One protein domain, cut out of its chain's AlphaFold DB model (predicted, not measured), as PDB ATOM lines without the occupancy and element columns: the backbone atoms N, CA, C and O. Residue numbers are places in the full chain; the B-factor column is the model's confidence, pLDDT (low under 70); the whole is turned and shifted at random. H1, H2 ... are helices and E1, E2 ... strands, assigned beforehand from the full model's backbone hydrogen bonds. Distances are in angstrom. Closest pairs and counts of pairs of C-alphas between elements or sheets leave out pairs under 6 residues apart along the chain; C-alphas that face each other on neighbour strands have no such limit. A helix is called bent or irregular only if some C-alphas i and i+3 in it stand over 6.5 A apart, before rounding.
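Overview. This is residues 6 to 112 of the 116 residues of an uncharacterized protein of Oenococcus oeni AWRIB429 (UniProt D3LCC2). Three small strand units follow one another along the longest axis: a three-stranded sheet E4, E6, E5 at one end, the pair E1 and E7 in the middle, and the hairpin of E2 and E3 towards the other end. H1 and H2 sit beside opposite edges of the three-stranded sheet, and a long link, residues 38 to 55, runs from the E2 and E3 end back to H1. The printed part has 107 residues with two named helices and seven named strands, in the order E1 E2 E3 H1 E4 H2 E5 E6 E7; the class is mixed, with 53 residues, under half, in named elements. The three sheets are antiparallel between neighbours. The whole is only just compact, close to loose, with a radius of gyration of the C-alphas of 15.3 A and spans of 45 by 34 by 22 A.

Along the chain. In the largest sheet, E4 is residues 68 to 71, E6 is residues 99 to 103, 12.8 A long, and E5 is residues 91 to 94. H1 is residues 56 to 65, 9.7 A, and H2 is residues 82 to 89, 10.3 A. E1, residues 6 to 10, begins at C-alpha 6 (23.529, -34.374, -34.641); E7, residues 107 to 111, is 12.9 A long and ends at C-alpha 111 (23.815, -29.819, -34.479). E2 is residues 21 to 26, 14.3 A, and E3 is residues 32 to 37, 15.8 A.

Arrangement. E6 is the inner strand of the sheet. It is antiparallel to E4, with N 102 and O 69 at 2.8 A, and forms a hairpin with E5, with N 101 and O 92 at 2.8 A. E4, H2 and E5 form a split strand-helix-strand unit, two strands running the same way with E6 between them; its crossover is right-handed. H1 stands at the sheet's level, its closest C-alphas to E4 being Ala 60 and Tyr 68, 5.1 A. H2 is also at the sheet's level, Leu 85 and Trp 91 of E5 being closest at 5.1 A. H1 is irregular, C-alphas 60 and 63 being 8.0 A apart. Every O i to N i+4 pair is within hydrogen-bond range in H2, but 3 of 6 in H1. E6 and E7 meet only through their link. E7 is antiparallel to E1, with N 108 and O 9 at 2.8 A. The closest C-alphas of E1 and E2 are Phe 9 and Gln 22, 4.3 A. E2 and E3 are a hairpin, with N 24 and O 34 at 2.8 A.

Size, cuts and confidence. The C-alphas farthest apart, Lys 43 and Trp 78, are 45.9 A apart. The printed part has no cut, and its long link is E3 to H1. Mean pLDDT of the printed part is 83.3; residues 12 to 19 and residue 28 are under 70.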
ATOM      1  N   TYR A   6      23.719 -34.938 -33.317       91.19
ATOM      2  CA  TYR A   6      23.529 -34.374 -34.641       91.19
ATOM      3  C   TYR A   6      22.358 -35.056 -35.339       91.19
ATOM      4  O   TYR A   6      22.168 -36.271 -35.243       91.19
ATOM      5  N   TYR A   7      21.591 -34.269 -36.082       90.19
ATOM      6  CA  TYR A   7      20.792 -34.793 -37.175       90.19
ATOM      7  C   TYR A   7      21.704 -35.021 -38.378       90.19
ATOM      8  O   TYR A   7      22.517 -34.164 -38.723       90.19
ATOM      9  N   VAL A   8      21.562 -36.183 -39.005       91.38
ATOM     10  CA  VAL A   8      22.433 -36.620 -40.099       91.38
ATOM     11  C   VAL A   8      21.584 -36.694 -41.350       91.38
ATOM     12  O   VAL A   8      20.738 -37.580 -41.478       91.38
ATOM     13  N   PHE A   9      21.770 -35.742 -42.252       89.06
ATOM     14  CA  PHE A   9      21.031 -35.684 -43.508       89.06
ATOM     15  C   PHE A   9      21.915 -36.128 -44.661       89.06
ATOM     16  O   PHE A   9      23.129 -35.984 -44.589       89.06
ATOM     17  N   LEU A  10      21.321 -36.628 -45.743       87.44
ATOM     18  CA  LEU A  10      22.023 -36.602 -47.022       87.44
ATOM     19  C   LEU A  10      22.152 -35.145 -47.454       87.44
ATOM     20  O   LEU A  10      21.139 -34.444 -47.553       87.44
ATOM     21  N   SER A  11      23.384 -34.720 -47.728       76.25
ATOM     22  CA  SER A  11      23.677 -33.421 -48.319       76.25
ATOM     23  C   SER A  11      22.808 -33.266 -49.565       76.25
ATOM     24  O   SER A  11      22.821 -34.145 -50.439       76.25
ATOM     25  N   PRO A  12      21.999 -32.198 -49.669       64.56
ATOM     26  CA  PRO A  12      21.166 -32.008 -50.837       64.56
ATOM     27  C   PRO A  12      22.080 -31.892 -52.056       64.56
ATOM     28  O   PRO A  12      22.834 -30.935 -52.190       64.56
ATOM     29  N   LEU A  13      21.985 -32.858 -52.973       54.31
ATOM     30  CA  LEU A  13      22.507 -32.729 -54.331       54.31
ATOM     31  C   LEU A  13      21.726 -31.588 -55.016       54.31
ATOM     32  O   LEU A  13      20.714 -31.822 -55.678       54.31
ATOM     33  N   ASN A  14      22.134 -30.341 -54.760       48.59
ATOM     34  CA  ASN A  14      21.692 -29.106 -55.412       48.59
ATOM     35  C   ASN A  14      20.194 -29.031 -55.754       48.59
ATOM     36  O   ASN A  14      19.860 -28.951 -56.932       48.59
ATOM     37  N   ASN A  15      19.261 -29.059 -54.793       47.59
ATOM     38  CA  ASN A  15      17.851 -28.767 -55.111       47.59
ATOM     39  C   ASN A  15      17.050 -28.241 -53.913       47.59
ATOM     40  O   ASN A  15      16.494 -29.007 -53.121       47.59
ATOM     41  N   GLY A  16      16.962 -26.913 -53.833       52.31
ATOM     42  CA  GLY A  16      16.325 -26.139 -52.769       52.31
ATOM     43  C   GLY A  16      14.800 -26.223 -52.716       52.31
ATOM     44  O   GLY A  16      14.156 -25.200 -52.886       52.31
ATOM     45  N   ASN A  17      14.250 -27.425 -52.494       54.62
ATOM     46  CA  ASN A  17      12.934 -27.693 -51.872       54.62
ATOM     47  C   ASN A  17      12.545 -29.195 -51.863       54.62
ATOM     48  O   ASN A  17      11.385 -29.539 -51.628       54.62
ATOM     49  N   LYS A  18      13.479 -30.122 -52.130       59.09
ATOM     50  CA  LYS A  18      13.202 -31.571 -52.076       59.09
ATOM     51  C   LYS A  18      13.139 -32.066 -50.625       59.09
ATOM     52  O   LYS A  18      13.744 -31.455 -49.746       59.09
ATOM     53  N   PRO A  19      12.402 -33.153 -50.345       60.28
ATOM     54  CA  PRO A  19      12.323 -33.658 -48.988       60.28
ATOM     55  C   PRO A  19      13.690 -34.177 -48.530       60.28
ATOM     56  O   PRO A  19      14.383 -34.865 -49.280       60.28
ATOM     57  N   PHE A  20      14.061 -33.828 -47.300       73.81
ATOM     58  CA  PHE A  20      15.348 -34.185 -46.720       73.81
ATOM     59  C   PHE A  20      15.342 -35.657 -46.313       73.81
ATOM     60  O   PHE A  20      14.430 -36.120 -45.621       73.81
ATOM     61  N   PHE A  21      16.350 -36.395 -46.770       86.81
ATOM     62  CA  PHE A  21      16.599 -37.749 -46.306       86.81
ATOM     63  C   PHE A  21      17.458 -37.675 -45.053       86.81
ATOM     64  O   PHE A  21      18.555 -37.125 -45.097       86.81
ATOM     65  N   GLN A  22      16.959 -38.222 -43.952       90.38
ATOM     66  CA  GLN A  22      17.684 -38.298 -42.689       90.38
ATOM     67  C   GLN A  22      18.062 -39.746 -42.418       90.38
ATOM     68  O   GLN A  22      17.293 -40.662 -42.728       90.38
ATOM     69  N   LEU A  23      19.244 -39.950 -41.847       92.25
ATOM     70  CA  LEU A  23      19.640 -41.245 -41.322       92.25
ATOM     71  C   LEU A  23      18.638 -41.642 -40.244       92.25
ATOM     72  O   LEU A  23      18.351 -40.854 -39.343       92.25
ATOM     73  N   VAL A  24      18.094 -42.844 -40.350       90.69
ATOM     74  CA  VAL A  24      17.186 -43.450 -39.382       90.69
ATOM     75  C   VAL A  24      17.681 -44.831 -39.012       90.69
ATOM     76  O   VAL A  24      18.184 -45.565 -39.864       90.69
ATOM     77  N   SER A  25      17.525 -45.173 -37.738       88.62
ATOM     78  CA  SER A  25      17.624 -46.551 -37.290       88.62
ATOM     79  C   SER A  25      16.251 -47.224 -37.387       88.62
ATOM     80  O   SER A  25      15.211 -46.606 -37.142       88.62
ATOM     81  N   PHE A  26      16.228 -48.477 -37.821       82.00
ATOM     82  CA  PHE A  26      15.019 -49.276 -38.001       82.00
ATOM     83  C   PHE A  26      15.309 -50.763 -37.764       82.00
ATOM     84  O   PHE A  26      16.444 -51.165 -37.518       82.00
ATOM     85  N   GLY A  27      14.265 -51.591 -37.820       76.12
ATOM     86  CA  GLY A  27      14.351 -53.011 -37.471       76.12
ATOM     87  C   GLY A  27      14.160 -53.268 -35.974       76.12
ATOM     88  O   GLY A  27      13.992 -52.343 -35.176       76.12
ATOM     89  N   PHE A  28      14.130 -54.548 -35.595       66.56
ATOM     90  CA  PHE A  28      14.053 -54.943 -34.189       66.56
ATOM     91  C   PHE A  28      15.324 -54.465 -33.474       66.56
ATOM     92  O   PHE A  28      16.415 -54.618 -34.005       66.56
ATOM     93  N   MET A  29      15.171 -53.811 -32.320       76.88
ATOM     94  CA  MET A  29      16.279 -53.213 -31.555       76.88
ATOM     95  C   MET A  29      17.155 -52.192 -32.315       76.88
ATOM     96  O   MET A  29      18.261 -51.907 -31.873       76.88
ATOM     97  N   ALA A  30      16.656 -51.584 -33.402       72.75
ATOM     98  CA  ALA A  30      17.369 -50.533 -34.142       72.75
ATOM     99  C   ALA A  30      18.718 -50.976 -34.762       72.75
ATOM    100  O   ALA A  30      19.614 -50.156 -34.945       72.75
ATOM    101  N   GLU A  31      18.845 -52.259 -35.115       80.31
ATOM    102  CA  GLU A  31      20.069 -52.845 -35.686       80.31
ATOM    103  C   GLU A  31      20.377 -52.387 -37.124       80.31
ATOM    104  O   GLU A  31      21.511 -52.512 -37.588       80.31
ATOM    105  N   LEU A  32      19.383 -51.872 -37.856       86.56
ATOM    106  CA  LEU A  32      19.545 -51.446 -39.245       86.56
ATOM    107  C   LEU A  32      19.558 -49.926 -39.355       86.56
ATOM    108  O   LEU A  32      18.802 -49.232 -38.678       86.56
ATOM    109  N   PHE A  33      20.370 -49.417 -40.279       90.00
ATOM    110  CA  PHE A  33      20.515 -47.989 -40.541       90.00
ATOM    111  C   PHE A  33      20.313 -47.688 -42.019       90.00
ATOM    112  O   PHE A  33      20.751 -48.436 -42.893       90.00
ATOM    113  N   GLY A  34      19.675 -46.562 -42.314       89.38
ATOM    114  CA  GLY A  34      19.455 -46.133 -43.687       89.38
ATOM    115  C   GLY A  34      18.832 -44.755 -43.764       89.38
ATOM    116  O   GLY A  34      18.370 -44.203 -42.771       89.38
ATOM    117  N   PHE A  35      18.839 -44.181 -44.958       89.88
ATOM    118  CA  PHE A  35      18.320 -42.841 -45.181       89.88
ATOM    119  C   PHE A  35      16.857 -42.900 -45.607       89.88
ATOM    120  O   PHE A  35      16.522 -43.484 -46.637       89.88
ATOM    121  N   ALA A  36      15.985 -42.269 -44.825       88.25
ATOM    122  CA  ALA A  36      14.557 -42.207 -45.094       88.25
ATOM    123  C   ALA A  36      14.089 -40.763 -45.251       88.25
ATOM    124  O   ALA A  36      14.614 -39.834 -44.637       88.25
ATOM    125  N   LYS A  37      13.068 -40.581 -46.086       85.69
ATOM    126  CA  LYS A  37      12.439 -39.284 -46.319       85.69
ATOM    127  C   LYS A  37      11.768 -38.780 -45.036       85.69
ATOM    128  O   LYS A  37      10.864 -39.434 -44.517       85.69
ATOM    129  N   CYS A  38      12.134 -37.585 -44.579       80.44
ATOM    130  CA  CYS A  38      11.442 -36.917 -43.481       80.44
ATOM    131  C   CYS A  38      10.130 -36.295 -43.968       80.44
ATOM    132  O   CYS A  38      10.123 -35.442 -44.855       80.44
ATOM    133  N   ASN A  39       9.013 -36.706 -43.361       76.19
ATOM    134  CA  ASN A  39       7.680 -36.165 -43.653       76.19
ATOM    135  C   ASN A  39       7.173 -35.201 -42.567       76.19
ATOM    136  O   ASN A  39       6.152 -34.544 -42.757       76.19
ATOM    137  N   THR A  40       7.876 -35.100 -41.440       75.00
ATOM    138  CA  THR A  40       7.501 -34.252 -40.304       75.00
ATOM    139  C   THR A  40       8.334 -32.977 -40.306       75.00
ATOM    140  O   THR A  40       9.539 -33.036 -40.536       75.00
ATOM    141  N   LYS A  41       7.692 -31.831 -40.055       77.94
ATOM    142  CA  LYS A  41       8.365 -30.540 -39.877       77.94
ATOM    143  C   LYS A  41       8.490 -30.197 -38.395       77.94
ATOM    144  O   LYS A  41       7.562 -30.457 -37.630       77.94
ATOM    145  N   ASN A  42       9.603 -29.588 -38.005       76.06
ATOM    146  CA  ASN A  42       9.762 -28.995 -36.682       76.06
ATOM    147  C   ASN A  42       9.071 -27.621 -36.582       76.06
ATOM    148  O   ASN A  42       8.502 -27.121 -37.556       76.06
ATOM    149  N   LYS A  43       9.154 -26.992 -35.401       78.44
ATOM    150  CA  LYS A  43       8.579 -25.662 -35.116       78.44
ATOM    151  C   LYS A  43       9.063 -24.556 -36.069       78.44
ATOM    152  O   LYS A  43       8.332 -23.603 -36.310       78.44
ATOM    153  N   ASN A  44      10.251 -24.720 -36.652       76.81
ATOM    154  CA  ASN A  44      10.864 -23.781 -37.591       76.81
ATOM    155  C   ASN A  44      10.563 -24.139 -39.062       76.81
ATOM    156  O   ASN A  44      11.120 -23.539 -39.976       76.81
ATOM    157  N   GLY A  45       9.711 -25.140 -39.318       73.19
ATOM    158  CA  GLY A  45       9.324 -25.565 -40.663       73.19
ATOM    159  C   GLY A  45      10.335 -26.467 -41.385       73.19
ATOM    160  O   GLY A  45      10.082 -26.838 -42.535       73.19
ATOM    161  N   ARG A  46      11.437 -26.862 -40.731       77.12
ATOM    162  CA  ARG A  46      12.451 -27.779 -41.280       77.12
ATOM    163  C   ARG A  46      11.965 -29.223 -41.195       77.12
ATOM    164  O   ARG A  46      11.447 -29.628 -40.158       77.12
ATOM    165  N   TYR A  47      12.144 -30.003 -42.262       77.12
ATOM    166  CA  TYR A  47      11.855 -31.438 -42.230       77.12
ATOM    167  C   TYR A  47      12.917 -32.189 -41.423       77.12
ATOM    168  O   TYR A  47      14.082 -32.202 -41.814       77.12
ATOM    169  N   GLU A  48      12.508 -32.838 -40.336       80.25
ATOM    170  CA  GLU A  48      13.387 -33.644 -39.488       80.25
ATOM    171  C   GLU A  48      12.594 -34.680 -38.677       80.25
ATOM    172  O   GLU A  48      11.425 -34.487 -38.331       80.25
ATOM    173  N   ASN A  49      13.249 -35.787 -38.351       83.38
ATOM    174  CA  ASN A  49      12.802 -36.774 -37.387       83.38
ATOM    175  C   ASN A  49      13.518 -36.526 -36.053       83.38
ATOM    176  O   ASN A  49      14.706 -36.819 -35.911       83.38
ATOM    177  N   LYS A  50      12.771 -36.038 -35.056       81.06
ATOM    178  CA  LYS A  50      13.285 -35.685 -33.720       81.06
ATOM    179  C   LYS A  50      13.915 -36.847 -32.943       81.06
ATOM    180  O   LYS A  50      14.678 -36.619 -32.008       81.06
ATOM    181  N   TYR A  51      13.572 -38.087 -33.291       82.19
ATOM    182  CA  TYR A  51      14.090 -39.274 -32.613       82.19
ATOM    183  C   TYR A  51      15.405 -39.765 -33.214       82.19
ATOM    184  O   TYR A  51      16.123 -40.515 -32.563       82.19
ATOM    185  N   SER A  52      15.731 -39.334 -34.432       88.81
ATOM    186  CA  SER A  52      16.870 -39.861 -35.173       88.81
ATOM    187  C   SER A  52      18.077 -38.935 -35.086       88.81
ATOM    188  O   SER A  52      18.392 -38.184 -36.013       88.81
ATOM    189  N   LYS A  53      18.710 -38.951 -33.916       90.81
ATOM    190  CA  LYS A  53      19.859 -38.116 -33.571       90.81
ATOM    191  C   LYS A  53      21.019 -38.991 -33.115       90.81
ATOM    192  O   LYS A  53      20.811 -39.871 -32.283       90.81
ATOM    193  N   PHE A  54      22.212 -38.700 -33.620       92.00
ATOM    194  CA  PHE A  54      23.395 -39.535 -33.425       92.00
ATOM    195  C   PHE A  54      24.563 -38.720 -32.885       92.00
ATOM    196  O   PHE A  54      24.723 -37.550 -33.239       92.00
ATOM    197  N   THR A  55      25.376 -39.322 -32.030       92.44
ATOM    198  CA  THR A  55      26.690 -38.787 -31.679       92.44
ATOM    199  C   THR A  55      27.719 -39.149 -32.753       92.44
ATOM    200  O   THR A  55      27.474 -40.008 -33.603       92.44
ATOM    201  N   LYS A  56      28.884 -38.493 -32.747       91.25
ATOM    202  CA  LYS A  56      29.968 -38.834 -33.678       91.25
ATOM    203  C   LYS A  56      30.501 -40.243 -33.394       91.25
ATOM    204  O   LYS A  56      30.776 -40.976 -34.340       91.25
ATOM    205  N   SER A  57      30.559 -40.651 -32.126       90.19
ATOM    206  CA  SER A  57      30.908 -42.027 -31.744       90.19
ATOM    207  C   SER A  57      29.920 -43.055 -32.309       90.19
ATOM    208  O   SER A  57      30.350 -44.021 -32.930       90.19
ATOM    209  N   GLU A  58      28.605 -42.820 -32.193       91.94
ATOM    210  CA  GLU A  58      27.584 -43.704 -32.789       91.94
ATOM    211  C   GLU A  58      27.752 -43.791 -34.320       91.94
ATOM    212  O   GLU A  58      27.681 -44.869 -34.911       91.94
ATOM    213  N   LEU A  59      28.045 -42.668 -34.986       92.62
ATOM    214  CA  LEU A  59      28.297 -42.638 -36.430       92.62
ATOM    215  C   LEU A  59      29.563 -43.392 -36.861       92.62
ATOM    216  O   LEU A  59      29.604 -43.892 -37.987       92.62
ATOM    217  N   ALA A  60      30.578 -43.470 -35.997       91.06
ATOM    218  CA  ALA A  60      31.799 -44.229 -36.261       91.06
ATOM    219  C   ALA A  60      31.553 -45.747 -36.285       91.06
ATOM    220  O   ALA A  60      32.278 -46.480 -36.958       91.06
ATOM    221  N   GLU A  61      30.516 -46.220 -35.592       90.25
ATOM    222  CA  GLU A  61      30.126 -47.632 -35.561       90.25
ATOM    223  C   GLU A  61      29.179 -47.989 -36.717       90.25
ATOM    224  O   GLU A  61      29.272 -49.066 -37.316       90.25
ATOM    225  N   ILE A  62      28.294 -47.061 -37.093       89.69
ATOM    226  CA  ILE A  62      27.309 -47.264 -38.160       89.69
ATOM    227  C   ILE A  62      28.001 -47.509 -39.508       89.69
ATOM    228  O   ILE A  62      28.865 -46.748 -39.947       89.69
ATOM    229  N   MET A  63      27.577 -48.571 -40.205       84.62
ATOM    230  CA  MET A  63      28.099 -48.957 -41.527       84.62
ATOM    231  C   MET A  63      29.637 -49.093 -41.552       84.62
ATOM    232  O   MET A  63      30.268 -48.804 -42.569       84.62
ATOM    233  N   GLY A  64      30.256 -49.489 -40.432       84.50
ATOM    234  CA  GLY A  64      31.716 -49.598 -40.318       84.50
ATOM    235  C   GLY A  64      32.438 -48.251 -40.443       84.50
ATOM    236  O   GLY A  64      33.520 -48.172 -41.035       84.50
ATOM    237  N   GLY A  65      31.804 -47.173 -39.973       87.00
ATOM    238  CA  GLY A  65      32.327 -45.811 -40.047       87.00
ATOM    239  C   GLY A  65      32.268 -45.209 -41.452       87.00
ATOM    240  O   GLY A  65      33.022 -44.296 -41.772       87.00
ATOM    241  N   ALA A  66      31.413 -45.713 -42.348       89.12
ATOM    242  CA  ALA A  66      31.295 -45.166 -43.707       89.12
ATOM    243  C   ALA A  66      30.819 -43.700 -43.735       89.12
ATOM    244  O   ALA A  66      31.053 -42.990 -44.715       89.12
ATOM    245  N   LEU A  67      30.139 -43.255 -42.676       91.06
ATOM    246  CA  LEU A  67      29.622 -41.895 -42.536       91.06
ATOM    247  C   LEU A  67      30.602 -40.969 -41.816       91.06
ATOM    248  O   LEU A  67      30.719 -39.800 -42.181       91.06
ATOM    249  N   TYR A  68      31.301 -41.495 -40.814       93.81
ATOM    250  CA  TYR A  68      32.213 -40.733 -39.979       93.81
ATOM    251  C   TYR A  68      33.328 -41.633 -39.438       93.81
ATOM    252  O   TYR A  68      33.074 -42.786 -39.095       93.81
ATOM    253  N   LYS A  69      34.561 -41.117 -39.354       93.31
ATOM    254  CA  LYS A  69      35.707 -41.824 -38.749       93.31
ATOM    255  C   LYS A  69      36.590 -40.868 -37.966       93.31
ATOM    256  O   LYS A  69      36.651 -39.683 -38.279       93.31
ATOM    257  N   GLN A  70      37.333 -41.417 -37.012       91.94
ATOM    258  CA  GLN A  70      38.445 -40.738 -36.354       91.94
ATOM    259  C   GLN A  70      39.727 -41.545 -36.540       91.94
ATOM    260  O   GLN A  70      39.688 -42.776 -36.536       91.94
ATOM    261  N   THR A  71      40.855 -40.862 -36.690       90.94
ATOM    262  CA  THR A  71      42.187 -41.478 -36.718       90.94
ATOM    263  C   THR A  71      43.218 -40.516 -36.143       90.94
ATOM    264  O   THR A  71      43.059 -39.300 -36.239       90.94
ATOM    265  N   ASP A  72      44.282 -41.055 -35.558       89.56
ATOM    266  CA  ASP A  72      45.368 -40.247 -34.995       89.56
ATOM    267  C   ASP A  72      46.302 -39.707 -36.095       89.56
ATOM    268  O   ASP A  72      47.006 -38.725 -35.901       89.56
ATOM    269  N   SER A  73      46.315 -40.333 -37.280       86.88
ATOM    270  CA  SER A  73      47.144 -39.892 -38.411       86.88
ATOM    271  C   SER A  73      46.567 -40.301 -39.766       86.88
ATOM    272  O   SER A  73      45.823 -41.285 -39.875       86.88
ATOM    273  N   LEU A  74      46.936 -39.550 -40.811       86.38
ATOM    274  CA  LEU A  74      46.625 -39.864 -42.206       86.38
ATOM    275  C   LEU A  74      47.903 -40.255 -42.967       86.38
ATOM    276  O   LEU A  74      48.880 -39.508 -42.957       86.38
ATOM    277  N   PRO A  75      47.912 -41.372 -43.720       81.12
ATOM    278  CA  PRO A  75      49.111 -41.826 -44.437       81.12
ATOM    279  C   PRO A  75      49.515 -40.917 -45.617       81.12
ATOM    280  O   PRO A  75      50.578 -41.098 -46.209       81.12
ATOM    281  N   PHE A  76      48.671 -39.947 -45.972       81.00
ATOM    282  CA  PHE A  76      48.840 -39.020 -47.094       81.00
ATOM    283  C   PHE A  76      48.761 -37.547 -46.665       81.00
ATOM    284  O   PHE A  76      48.576 -36.680 -47.515       81.00
ATOM    285  N   GLU A  77      48.899 -37.248 -45.370       74.81
ATOM    286  CA  GLU A  77      48.825 -35.874 -44.851       74.81
ATOM    287  C   GLU A  77      49.810 -34.927 -45.559       74.81
ATOM    288  O   GLU A  77      49.468 -33.807 -45.910       74.81
ATOM    289  N   TRP A  78      51.006 -35.421 -45.885       77.25
ATOM    290  CA  TRP A  78      52.059 -34.671 -46.574       77.25
ATOM    291  C   TRP A  78      51.761 -34.338 -48.050       77.25
ATOM    292  O   TRP A  78      52.461 -33.513 -48.637       77.25
ATOM    293  N   LEU A  79      50.764 -34.982 -48.672       77.06
ATOM    294  CA  LEU A  79      50.422 -34.802 -50.092       77.06
ATOM    295  C   LEU A  79      49.426 -33.664 -50.341       77.06
ATOM    296  O   LEU A  79      49.279 -33.220 -51.481       77.06
ATOM    297  N   TYR A  80      48.724 -33.206 -49.305       77.31
ATOM    298  CA  TYR A  80      47.610 -32.273 -49.432       77.31
ATOM    299  C   TYR A  80      47.690 -31.183 -48.362       77.31
ATOM    300  O   TYR A  80      48.107 -31.431 -47.238       77.31
ATOM    301  N   SER A  81      47.248 -29.967 -48.688       83.88
ATOM    302  CA  SER A  81      46.981 -28.961 -47.655       83.88
ATOM    303  C   SER A  81      45.774 -29.377 -46.804       83.88
ATOM    304  O   SER A  81      44.887 -30.080 -47.297       83.88
ATOM    305  N   PHE A  82      45.692 -28.892 -45.558       83.75
ATOM    306  CA  PHE A  82      44.525 -29.092 -44.679       83.75
ATOM    307  C   PHE A  82      43.199 -28.749 -45.376       83.75
ATOM    308  O   PHE A  82      42.240 -29.514 -45.315       83.75
ATOM    309  N   GLU A  83      43.164 -27.634 -46.106       84.38
ATOM    310  CA  GLU A  83      41.993 -27.212 -46.881       84.38
ATOM    311  C   GLU A  83      41.628 -28.237 -47.968       84.38
ATOM    312  O   GLU A  83      40.478 -28.665 -48.069       84.38
ATOM    313  N   SER A  84      42.619 -28.729 -48.721       85.62
ATOM    314  CA  SER A  84      42.383 -29.739 -49.754       85.62
ATOM    315  C   SER A  84      41.933 -31.085 -49.174       85.62
ATOM    316  O   SER A  84      41.191 -31.798 -49.853       85.62
ATOM    317  N   LEU A  85      42.387 -31.460 -47.974       87.06
ATOM    318  CA  LEU A  85      41.943 -32.677 -47.283       87.06
ATOM    319  C   LEU A  85      40.455 -32.595 -46.935       87.06
ATOM    320  O   LEU A  85      39.716 -33.555 -47.172       87.06
ATOM    321  N   LYS A  86      40.000 -31.430 -46.472       85.38
ATOM    322  CA  LYS A  86      38.598 -31.192 -46.126       85.38
ATOM    323  C   LYS A  86      37.703 -31.180 -47.358       85.38
ATOM    324  O   LYS A  86      36.730 -31.926 -47.408       85.38
ATOM    325  N   GLU A  87      38.049 -30.398 -48.376       82.75
ATOM    326  CA  GLU A  87      37.189 -30.225 -49.554       82.75
ATOM    327  C   GLU A  87      37.110 -31.473 -50.440       82.75
ATOM    328  O   GLU A  87      36.036 -31.819 -50.930       82.75
ATOM    329  N   LYS A  88      38.241 -32.152 -50.673       82.44
ATOM    330  CA  LYS A  88      38.289 -33.278 -51.622       82.44
ATOM    331  C   LYS A  88      37.999 -34.616 -50.968       82.44
ATOM    332  O   LYS A  88      37.461 -35.503 -51.626       82.44
ATOM    333  N   LEU A  89      38.412 -34.780 -49.714       85.50
ATOM    334  CA  LEU A  89      38.401 -36.071 -49.034       85.50
ATOM    335  C   LEU A  89      37.571 -36.066 -47.748       85.50
ATOM    336  O   LEU A  89      37.425 -37.130 -47.159       85.50
ATOM    337  N   GLY A  90      37.018 -34.929 -47.316       87.69
ATOM    338  CA  GLY A  90      36.192 -34.844 -46.110       87.69
ATOM    339  C   GLY A  90      36.963 -34.999 -44.797       87.69
ATOM    340  O   GLY A  90      36.341 -35.275 -43.774       87.69
ATOM    341  N   TRP A  91      38.294 -34.865 -44.817       91.50
ATOM    342  CA  TRP A  91      39.142 -34.966 -43.627       91.50
ATOM    343  C   TRP A  91      39.463 -33.592 -43.049       91.50
ATOM    344  O   TRP A  91      39.962 -32.717 -43.749       91.50
ATOM    345  N   GLU A  92      39.239 -33.422 -41.754       91.62
ATOM    346  CA  GLU A  92      39.550 -32.205 -41.010       91.62
ATOM    347  C   GLU A  92      40.277 -32.566 -39.717       91.62
ATOM    348  O   GLU A  92      39.939 -33.550 -39.061       91.62
ATOM    349  N   PHE A  93      41.291 -31.787 -39.351       89.06
ATOM    350  CA  PHE A  93      41.978 -31.976 -38.082       89.06
ATOM    351  C   PHE A  93      41.230 -31.242 -36.970       89.06
ATOM    352  O   PHE A  93      40.963 -30.046 -37.069       89.06
ATOM    353  N   ASN A  94      40.878 -31.964 -35.910       88.75
ATOM    354  CA  ASN A  94      40.216 -31.418 -34.740       88.75
ATOM    355  C   ASN A  94      41.238 -31.193 -33.622       88.75
ATOM    356  O   ASN A  94      41.553 -32.104 -32.856       88.75
ATOM    357  N   GLU A  95      41.698 -29.949 -33.502       87.25
ATOM    358  CA  GLU A  95      42.695 -29.525 -32.509       87.25
ATOM    359  C   GLU A  95      42.238 -29.727 -31.055       87.25
ATOM    360  O   GLU A  95      43.063 -29.836 -30.155       87.25
ATOM    361  N   THR A  96      40.926 -29.792 -30.792       86.44
ATOM    362  CA  THR A  96      40.406 -29.937 -29.419       86.44
ATOM    363  C   THR A  96      40.629 -31.343 -28.869       86.44
ATOM    364  O   THR A  96      40.805 -31.515 -27.664       86.44
ATOM    365  N   ILE A  97      40.588 -32.349 -29.742       85.06
ATOM    366  CA  ILE A  97      40.762 -33.760 -29.374       85.06
ATOM    367  C   ILE A  97      42.032 -34.376 -29.968       85.06
ATOM    368  O   ILE A  97      42.235 -35.573 -29.786       85.06
ATOM    369  N   ASP A  98      42.850 -33.574 -30.657       88.62
ATOM    370  CA  ASP A  98      44.109 -33.966 -31.302       88.62
ATOM    371  C   ASP A  98      43.945 -35.150 -32.277       88.62
ATOM    372  O   ASP A  98      44.700 -36.120 -32.252       88.62
ATOM    373  N   LYS A  99      42.890 -35.115 -33.107       90.81
ATOM    374  CA  LYS A  99      42.552 -36.204 -34.042       90.81
ATOM    375  C   LYS A  99      42.082 -35.708 -35.396       90.81
ATOM    376  O   LYS A  99      41.410 -34.684 -35.503       90.81
ATOM    377  N   TRP A 100      42.330 -36.517 -36.421       91.44
ATOM    378  CA  TRP A 100      41.711 -36.370 -37.731       91.44
ATOM    379  C   TRP A 100      40.290 -36.926 -37.719       91.44
ATOM    380  O   TRP A 100      40.063 -38.083 -37.367       91.44
ATOM    381  N   GLU A 101      39.336 -36.111 -38.152       93.06
ATOM    382  CA  GLU A 101      37.935 -36.467 -38.320       93.06
ATOM    383  C   GLU A 101      37.601 -36.560 -39.811       93.06
ATOM    384  O   GLU A 101      37.818 -35.620 -40.573       93.06
ATOM    385  N   TYR A 102      37.038 -37.688 -40.232       92.69
ATOM    386  CA  TYR A 102      36.427 -37.844 -41.546       92.69
ATOM    387  C   TYR A 102      34.931 -37.646 -41.422       92.69
ATOM    388  O   TYR A 102      34.290 -38.324 -40.621       92.69
ATOM    389  N   SER A 103      34.367 -36.784 -42.258       90.94
ATOM    390  CA  SER A 103      32.929 -36.721 -42.499       90.94
ATOM    391  C   SER A 103      32.666 -37.007 -43.967       90.94
ATOM    392  O   SER A 103      33.249 -36.369 -44.844       90.94
ATOM    393  N   ASN A 104      31.789 -37.968 -44.249       89.94
ATOM    394  CA  ASN A 104      31.475 -38.307 -45.628       89.94
ATOM    395  C   ASN A 104      30.812 -37.100 -46.329       89.94
ATOM    396  O   ASN A 104      29.775 -36.636 -45.856       89.94
ATOM    397  N   PRO A 105      31.341 -36.597 -47.463       85.44
ATOM    398  CA  PRO A 105      30.787 -35.413 -48.131       85.44
ATOM    399  C   PRO A 105      29.318 -35.550 -48.564       85.44
ATOM    400  O   PRO A 105      28.631 -34.551 -48.785       85.44
ATOM    401  N   ILE A 106      28.813 -36.783 -48.686       86.06
ATOM    402  CA  ILE A 106      27.407 -37.042 -49.027       86.06
ATOM    403  C   ILE A 106      26.445 -36.742 -47.877       86.06
ATOM    404  O   ILE A 106      25.235 -36.781 -48.104       86.06
ATOM    405  N   ILE A 107      26.947 -36.505 -46.661       88.44
ATOM    406  CA  ILE A 107      26.128 -36.195 -45.493       88.44
ATOM    407  C   ILE A 107      26.371 -34.787 -44.960       88.44
ATOM    408  O   ILE A 107      27.459 -34.229 -45.065       88.44
ATOM    409  N   GLU A 108      25.340 -34.253 -44.320       88.69
ATOM    410  CA  GLU A 108      25.364 -32.998 -43.584       88.69
ATOM    411  C   GLU A 108      25.080 -33.294 -42.106       88.69
ATOM    412  O   GLU A 108      24.037 -33.864 -41.759       88.69
ATOM    413  N   LEU A 109      26.014 -32.906 -41.233       89.25
ATOM    414  CA  LEU A 109      25.865 -32.998 -39.784       89.25
ATOM    415  C   LEU A 109      25.294 -31.689 -39.245       89.25
ATOM    416  O   LEU A 109      25.978 -30.670 -39.196       89.25
ATOM    417  N   VAL A 110      24.047 -31.730 -38.791       87.50
ATOM    418  CA  VAL A 110      23.369 -30.568 -38.215       87.50
ATOM    419  C   VAL A 110      23.308 -30.733 -36.704       87.50
ATOM    420  O   VAL A 110      22.665 -31.674 -36.233       87.50
ATOM    421  N   PRO A 111      23.946 -29.841 -35.927       88.94
ATOM    422  CA  PRO A 111      23.815 -29.819 -34.479       88.94
ATOM    423  C   PRO A 111      22.353 -29.856 -34.040       88.94
ATOM    424  O   PRO A 111      21.553 -29.032 -34.483       88.94
ATOM    425  N   VAL A 112      22.012 -30.776 -33.140       86.81
ATOM    426  CA  VAL A 112      20.767 -30.644 -32.387       86.81
ATOM    427  C   VAL A 112      20.998 -29.491 -31.416       86.81
ATOM    428  O   VAL A 112      21.897 -29.560 -30.578       86.81
TER     429      VAL A 112